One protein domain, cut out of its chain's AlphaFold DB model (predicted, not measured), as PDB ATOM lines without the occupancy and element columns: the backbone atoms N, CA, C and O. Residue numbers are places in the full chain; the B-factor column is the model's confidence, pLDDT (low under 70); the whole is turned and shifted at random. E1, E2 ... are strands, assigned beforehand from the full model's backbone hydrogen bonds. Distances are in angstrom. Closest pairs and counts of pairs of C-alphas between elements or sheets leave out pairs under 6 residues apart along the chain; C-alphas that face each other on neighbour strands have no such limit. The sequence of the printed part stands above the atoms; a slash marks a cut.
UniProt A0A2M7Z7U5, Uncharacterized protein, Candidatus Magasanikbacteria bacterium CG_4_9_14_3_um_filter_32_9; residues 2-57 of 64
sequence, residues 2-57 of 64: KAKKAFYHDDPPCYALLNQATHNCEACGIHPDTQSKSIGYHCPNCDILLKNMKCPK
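This is residues 2 to 57 of the 64 residues of an uncharacterized protein of Candidatus Magasanikbacteria bacterium CG_4_9_14_3_um_filter_32_9 (UniProt A0A2M7Z7U5). There is little regular structure here: a two-strand ribbon, the hairpin of E1 and E2, with loops gathered over one face, residues 10 to 36 toward one end of the ribbon and residues 43 to 57 toward the other. The printed part has 56 residues with no named helix and two named strands, E1 then E2, antiparallel; the class is all strand, though only 12 residues are in named elements. It is compact, with a radius of gyration of the C-alphas of 10.7 A, and rounded, spanning 28 by 21 by 17 A.

Find C-alpha 4 at (81.725, 161.918, 167.375); from there E1, residues 4 to 9, runs 15.6 A. E2, residues 37 to 42, runs 14.6 A to C-alpha 42 at (85.179, 159.204, 169.768).

E1 and E2 are antiparallel neighbours at 143 degrees. Look at N 4 and O 42, 2.9 A apart, and N 38 and O 8, 2.8 A, both within hydrogen-bond range. C-alphas 5 and 41 face each other at 4.6 A.

The farthest C-alphas, of Thr 34 and Lys 57, are 28.6 A apart. The printed part has no cut; the link E1 to E2 is long, 27 residues. Confidence is under 70 at residues 10 to 13, 32, and 34 to 35.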
ATOM      1  N   LYS A   2      77.330 156.852 163.617       88.31
ATOM      2  CA  LYS A   2      78.427 157.797 163.367       88.31
ATOM      3  C   LYS A   2      79.243 158.069 164.628       88.31
ATOM      4  O   LYS A   2      78.693 158.143 165.728       88.31
ATOM      5  N   ALA A   3      80.549 158.188 164.460       88.44
ATOM      6  CA  ALA A   3      81.475 158.601 165.493       88.44
ATOM      7  C   ALA A   3      81.339 160.103 165.760       88.44
ATOM      8  O   ALA A   3      80.932 160.885 164.901       88.44
ATOM      9  N   LYS A   4      81.702 160.514 166.971       88.81
ATOM     10  CA  LYS A   4      81.725 161.918 167.375       88.81
ATOM     11  C   LYS A   4      83.123 162.468 167.116       88.81
ATOM     12  O   LYS A   4      84.073 162.030 167.756       88.81
ATOM     13  N   LYS A   5      83.265 163.403 166.178       88.06
ATOM     14  CA  LYS A   5      84.539 164.094 165.943       88.06
ATOM     15  C   LYS A   5      84.740 165.161 167.014       88.06
ATOM     16  O   LYS A   5      83.880 166.027 167.172       88.06
ATOM     17  N   ALA A   6      85.844 165.099 167.750       84.75
ATOM     18  CA  ALA A   6      86.071 166.005 168.869       84.75
ATOM     19  C   ALA A   6      87.554 166.229 169.183       84.75
ATOM     20  O   ALA A   6      88.421 165.473 168.740       84.75
ATOM     21  N   PHE A   7      87.818 167.290 169.946       84.62
ATOM     22  CA  PHE A   7      89.154 167.645 170.408       84.62
ATOM     23  C   PHE A   7      89.533 166.867 171.671       84.62
ATOM     24  O   PHE A   7      88.693 166.656 172.550       84.62
ATOM     25  N   TYR A   8      90.798 166.478 171.765       82.44
ATOM     26  CA  TYR A   8      91.405 165.808 172.914       82.44
ATOM     27  C   TYR A   8      92.882 166.225 173.042       82.44
ATOM     28  O   TYR A   8      93.420 166.866 172.138       82.44
ATOM     29  N   HIS A   9      93.531 165.903 174.162       76.69
ATOM     30  CA  HIS A   9      94.971 166.137 174.345       76.69
ATOM     31  C   HIS A   9      95.802 165.122 173.558       76.69
ATOM     32  O   HIS A   9      95.567 163.922 173.693       76.69
ATOM     33  N   ASP A  10      96.768 165.579 172.762       69.00
ATOM     34  CA  ASP A  10      97.706 164.677 172.075       69.00
ATOM     35  C   ASP A  10      98.774 164.124 173.032       69.00
ATOM     36  O   ASP A  10      99.122 162.943 172.961       69.00
ATOM     37  N   ASP A  11      99.225 164.963 173.972       64.69
ATOM     38  CA  ASP A  11     100.257 164.621 174.947       64.69
ATOM     39  C   ASP A  11      99.659 163.827 176.134       64.69
ATOM     40  O   ASP A  11      98.636 164.235 176.703       64.69
ATOM     41  N   PRO A  12     100.235 162.666 176.514       60.66
ATOM     42  CA  PRO A  12      99.796 161.896 177.677       60.66
ATOM     43  C   PRO A  12      99.729 162.790 178.926       60.66
ATOM     44  O   PRO A  12     100.681 163.502 179.227       60.66
ATOM     45  N   PRO A  13      98.624 162.730 179.694       64.38
ATOM     46  CA  PRO A  13      98.265 161.475 180.355       64.38
ATOM     47  C   PRO A  13      96.902 160.885 179.964       64.38
ATOM     48  O   PRO A  13      96.544 159.818 180.467       64.38
ATOM     49  N   CYS A  14      96.105 161.535 179.108       71.69
ATOM     50  CA  CYS A  14      94.781 161.011 178.756       71.69
ATOM     51  C   CYS A  14      94.274 161.478 177.386       71.69
ATOM     52  O   CYS A  14      94.619 162.548 176.910       71.69
ATOM     53  N   TYR A  15      93.366 160.693 176.800       74.81
ATOM     54  CA  TYR A  15      92.703 160.990 175.520       74.81
ATOM     55  C   TYR A  15      91.237 161.409 175.699       74.81
ATOM     56  O   TYR A  15      90.384 161.158 174.838       74.81
ATOM     57  N   ALA A  16      90.924 161.975 176.866       79.88
ATOM     58  CA  ALA A  16      89.589 162.450 177.176       79.88
ATOM     59  C   ALA A  16      89.241 163.685 176.337       79.88
ATOM     60  O   ALA A  16      90.111 164.435 175.889       79.88
ATOM     61  N   LEU A  17      87.943 163.867 176.119       83.12
ATOM     62  CA  LEU A  17      87.411 165.007 175.387       83.12
ATOM     63  C   LEU A  17      87.726 166.310 176.117       83.12
ATOM     64  O   LEU A  17      87.578 166.399 177.336       83.12
ATOM     65  N   LEU A  18      88.098 167.331 175.350       81.56
ATOM     66  CA  LEU A  18      88.150 168.688 175.877       81.56
ATOM     67  C   LEU A  18      86.738 169.229 176.055       81.56
ATOM     68  O   LEU A  18      85.870 169.064 175.191       81.56
ATOM     69  N   ASN A  19      86.541 169.942 177.154       82.44
ATOM     70  CA  ASN A  19      85.373 170.770 177.354       82.44
ATOM     71  C   ASN A  19      85.353 171.854 176.266       82.44
ATOM     72  O   ASN A  19      86.315 172.597 176.106       82.44
ATOM     73  N   GLN A  20      84.272 171.954 175.496       77.12
ATOM     74  CA  GLN A  20      84.219 172.881 174.360       77.12
ATOM     75  C   GLN A  20      84.158 174.358 174.773       77.12
ATOM     76  O   GLN A  20      84.499 175.215 173.967       77.12
ATOM     77  N   ALA A  21      83.733 174.664 176.002       80.00
ATOM     78  CA  ALA A  21      83.646 176.037 176.487       80.00
ATOM     79  C   ALA A  21      84.989 176.526 177.039       80.00
ATOM     80  O   ALA A  21      85.412 177.645 176.768       80.00
ATOM     81  N   THR A  22      85.669 175.680 177.814       76.94
ATOM     82  CA  THR A  22      86.908 176.060 178.516       76.94
ATOM     83  C   THR A  22      88.167 175.525 177.845       76.94
ATOM     84  O   THR A  22      89.269 175.918 178.212       76.94
ATOM     85  N   HIS A  23      88.014 174.617 176.878       75.56
ATOM     86  CA  HIS A  23      89.083 173.851 176.236       75.56
ATOM     87  C   HIS A  23      89.945 173.040 177.219       75.56
ATOM     88  O   HIS A  23      90.979 172.514 176.819       75.56
ATOM     89  N   ASN A  24      89.505 172.881 178.470       80.12
ATOM     90  CA  ASN A  24      90.165 172.069 179.487       80.12
ATOM     91  C   ASN A  24      89.846 170.588 179.301       80.12
ATOM     92  O   ASN A  24      88.743 170.238 178.881       80.12
ATOM     93  N   CYS A  25      90.760 169.707 179.702       82.06
ATOM     94  CA  CYS A  25      90.371 168.331 179.996       82.06
ATOM     95  C   CYS A  25      89.985 168.197 181.454       82.06
ATOM     96  O   CYS A  25      90.796 168.402 182.353       82.06
ATOM     97  N   GLU A  26      88.752 167.776 181.675       80.00
ATOM     98  CA  GLU A  26      88.216 167.561 183.015       80.00
ATOM     99  C   GLU A  26      88.712 166.245 183.632       80.00
ATOM    100  O   GLU A  26      88.666 166.086 184.845       80.00
ATOM    101  N   ALA A  27      89.243 165.315 182.826       79.88
ATOM    102  CA  ALA A  27      89.772 164.044 183.324       79.88
ATOM    103  C   ALA A  27      91.159 164.176 183.973       79.88
ATOM    104  O   ALA A  27      91.440 163.485 184.946       79.88
ATOM    105  N   CYS A  28      92.030 165.041 183.443       78.12
ATOM    106  CA  CYS A  28      93.365 165.286 184.002       78.12
ATOM    107  C   CYS A  28      93.529 166.681 184.620       78.12
ATOM    108  O   CYS A  28      94.557 166.948 185.233       78.12
ATOM    109  N   GLY A  29      92.547 167.575 184.462       74.06
ATOM    110  CA  GLY A  29      92.613 168.956 184.945       74.06
ATOM    111  C   GLY A  29      93.565 169.856 184.149       74.06
ATOM    112  O   GLY A  29      93.845 170.972 184.578       74.06
ATOM    113  N   ILE A  30      94.075 169.392 183.005       74.00
ATOM    114  CA  ILE A  30      95.059 170.121 182.198       74.00
ATOM    115  C   ILE A  30      94.343 170.993 181.163       74.00
ATOM    116  O   ILE A  30      93.456 170.521 180.438       74.00
ATOM    117  N   HIS A  31      94.771 172.253 181.056       77.19
ATOM    118  CA  HIS A  31      94.471 173.123 179.919       77.19
ATOM    119  C   HIS A  31      95.535 172.881 178.838       77.19
ATOM    120  O   HIS A  31      96.670 173.319 179.026       77.19
ATOM    121  N   PRO A  32      95.224 172.186 177.728       68.62
ATOM    122  CA  PRO A  32      96.187 172.026 176.652       68.62
ATOM    123  C   PRO A  32      96.447 173.385 176.030       68.62
ATOM    124  O   PRO A  32      95.507 174.097 175.644       68.62
ATOM    125  N   ASP A  33      97.717 173.714 175.853       73.12
ATOM    126  CA  ASP A  33      98.092 174.739 174.898       73.12
ATOM    127  C   ASP A  33      97.653 174.314 173.481       73.12
ATOM    128  O   ASP A  33      97.284 173.168 173.215       73.12
ATOM    129  N   THR A  34      97.629 175.260 172.550       66.81
ATOM    130  CA  THR A  34      97.074 175.037 171.209       66.81
ATOM    131  C   THR A  34      97.806 173.945 170.420       66.81
ATOM    132  O   THR A  34      97.185 173.350 169.541       66.81
ATOM    133  N   GLN A  35      99.079 173.660 170.725       67.31
ATOM    134  CA  GLN A  35      99.865 172.621 170.045       67.31
ATOM    135  C   GLN A  35      99.585 171.220 170.602       67.31
ATOM    136  O   GLN A  35      99.742 170.239 169.884       67.31
ATOM    137  N   SER A  36      99.080 171.133 171.833       71.44
ATOM    138  CA  SER A  36      98.728 169.873 172.498       71.44
ATOM    139  C   SER A  36      97.286 169.415 172.222       71.44
ATOM    140  O   SER A  36      96.813 168.462 172.842       71.44
ATOM    141  N   LYS A  37      96.553 170.080 171.312       77.06
ATOM    142  CA  LYS A  37      95.168 169.738 170.931       77.06
ATOM    143  C   LYS A  37      95.142 168.921 169.638       77.06
ATOM    144  O   LYS A  37      95.475 169.434 168.574       77.06
ATOM    145  N   SER A  38      94.610 167.705 169.709       83.25
ATOM    146  CA  SER A  38      94.372 166.829 168.557       83.25
ATOM    147  C   SER A  38      92.886 166.610 168.299       83.25
ATOM    148  O   SER A  38      92.053 166.745 169.195       83.25
ATOM    149  N   ILE A  39      92.530 166.276 167.054       84.81
ATOM    150  CA  ILE A  39      91.150 165.960 166.657       84.81
ATOM    151  C   ILE A  39      91.036 164.471 166.358       84.81
ATOM    152  O   ILE A  39      91.762 163.937 165.521       84.81
ATOM    153  N   GLY A  40      90.081 163.810 167.007       86.69
ATOM    154  CA  GLY A  40      89.876 162.368 166.914       86.69
ATOM    155  C   GLY A  40      88.414 162.002 166.731       86.69
ATOM    156  O   GLY A  40      87.521 162.845 166.820       86.69
ATOM    157  N   TYR A  41      88.180 160.721 166.458       90.62
ATOM    158  CA  TYR A  41      86.846 160.136 166.450       90.62
ATOM    159  C   TYR A  41      86.617 159.416 167.774       90.62
ATOM    160  O   TYR A  41      87.372 158.510 168.122       90.62
ATOM    161  N   HIS A  42      85.554 159.778 168.482       89.56
ATOM    162  CA  HIS A  42      85.179 159.204 169.768       89.56
ATOM    163  C   HIS A  42      83.868 158.430 169.668       89.56
ATOM    164  O   HIS A  42      83.003 158.696 168.828       89.56
ATOM    165  N   CYS A  43      83.721 157.441 170.544       90.31
ATOM    166  CA  CYS A  43      82.484 156.693 170.683       90.31
ATOM    167  C   CYS A  43      81.393 157.617 171.250       90.31
ATOM    168  O   CYS A  43      81.573 158.108 172.360       90.31
ATOM    169  N   PRO A  44      80.246 157.798 170.574       88.00
ATOM    170  CA  PRO A  44      79.175 158.673 171.059       88.00
ATOM    171  C   PRO A  44      78.546 158.196 172.376       88.00
ATOM    172  O   PRO A  44      77.960 158.994 173.090       88.00
ATOM    173  N   ASN A  45      78.680 156.905 172.706       89.31
ATOM    174  CA  ASN A  45      78.097 156.318 173.916       89.31
ATOM    175  C   ASN A  45      79.086 156.222 175.083       89.31
ATOM    176  O   ASN A  45      78.683 155.998 176.218       89.31
ATOM    177  N   CYS A  46      80.388 156.251 174.801       86.94
ATOM    178  CA  CYS A  46      81.422 156.023 175.810       86.94
ATOM    179  C   CYS A  46      82.368 157.213 175.967       86.94
ATOM    180  O   CYS A  46      83.190 157.166 176.871       86.94
ATOM    181  N   ASP A  47      82.295 158.207 175.075       85.62
ATOM    182  CA  ASP A  47      83.161 159.390 175.028       85.62
ATOM    183  C   ASP A  47      84.667 159.053 175.080       85.62
ATOM    184  O   ASP A  47      85.493 159.810 175.579       85.62
ATOM    185  N   ILE A  48      85.044 157.902 174.508       85.62
ATOM    186  CA  ILE A  48      86.436 157.446 174.392       85.62
ATOM    187  C   ILE A  48      86.892 157.415 172.942       85.62
ATOM    188  O   ILE A  48      86.100 157.120 172.044       85.62
ATOM    189  N   LEU A  49      88.187 157.651 172.739       87.12
ATOM    190  CA  LEU A  49      88.818 157.620 171.427       87.12
ATOM    191  C   LEU A  49      88.650 156.239 170.774       87.12
ATOM    192  O   LEU A  49      88.934 155.193 171.372       87.12
ATOM    193  N   LEU A  50      88.171 156.235 169.533       89.25
ATOM    194  CA  LEU A  50      88.032 155.036 168.723       89.25
ATOM    195  C   LEU A  50      89.398 154.628 168.170       89.25
ATOM    196  O   LEU A  50      90.102 155.433 167.562       89.25
ATOM    197  N   LYS A  51      89.737 153.344 168.303       87.25
ATOM    198  CA  LYS A  51      90.911 152.751 167.648       87.25
ATOM    199  C   LYS A  51      90.431 151.990 166.422       87.25
ATOM    200  O   LYS A  51      89.621 151.077 166.556       87.25
ATOM    201  N   ASN A  52      90.884 152.376 165.229       89.06
ATOM    202  CA  ASN A  52      90.409 151.811 163.955       89.06
ATOM    203  C   ASN A  52      88.875 151.840 163.828       89.06
ATOM    204  O   ASN A  52      88.257 150.849 163.453       89.06
ATOM    205  N   MET A  53      88.257 152.964 164.211       90.06
ATOM    206  CA  MET A  53      86.797 153.143 164.225       90.06
ATOM    207  C   MET A  53      86.025 152.156 165.119       90.06
ATOM    208  O   MET A  53      84.801 152.053 165.038       90.06
ATOM    209  N   LYS A  54      86.726 151.460 166.017       91.31
ATOM    210  CA  LYS A  54      86.149 150.546 166.995       91.31
ATOM    211  C   LYS A  54      86.302 151.112 168.399       91.31
ATOM    212  O   LYS A  54      87.381 151.556 168.800       91.31
ATOM    213  N   CYS A  55      85.220 151.082 169.167       90.81
ATOM    214  CA  CYS A  55      85.258 151.492 170.566       90.81
ATOM    215  C   CYS A  55      85.910 150.386 171.409       90.81
ATOM    216  O   CYS A  55      85.415 149.259 171.393       90.81
ATOM    217  N   PRO A  56      86.977 150.657 172.180       87.94
ATOM    218  CA  PRO A  56      87.619 149.623 172.993       87.94
ATOM    219  C   PRO A  56      86.738 149.132 174.156       87.94
ATOM    220  O   PRO A  56      86.914 148.003 174.605       87.94
ATOM    221  N   LYS A  57      85.764 149.939 174.611       89.19
ATOM    222  CA  LYS A  57      84.852 149.601 175.718       89.19
ATOM    223  C   LYS A  57      83.630 148.814 175.250       89.19
ATOM    224  O   LYS A  57      83.437 147.680 175.670       89.19
TER     225      LYS A  57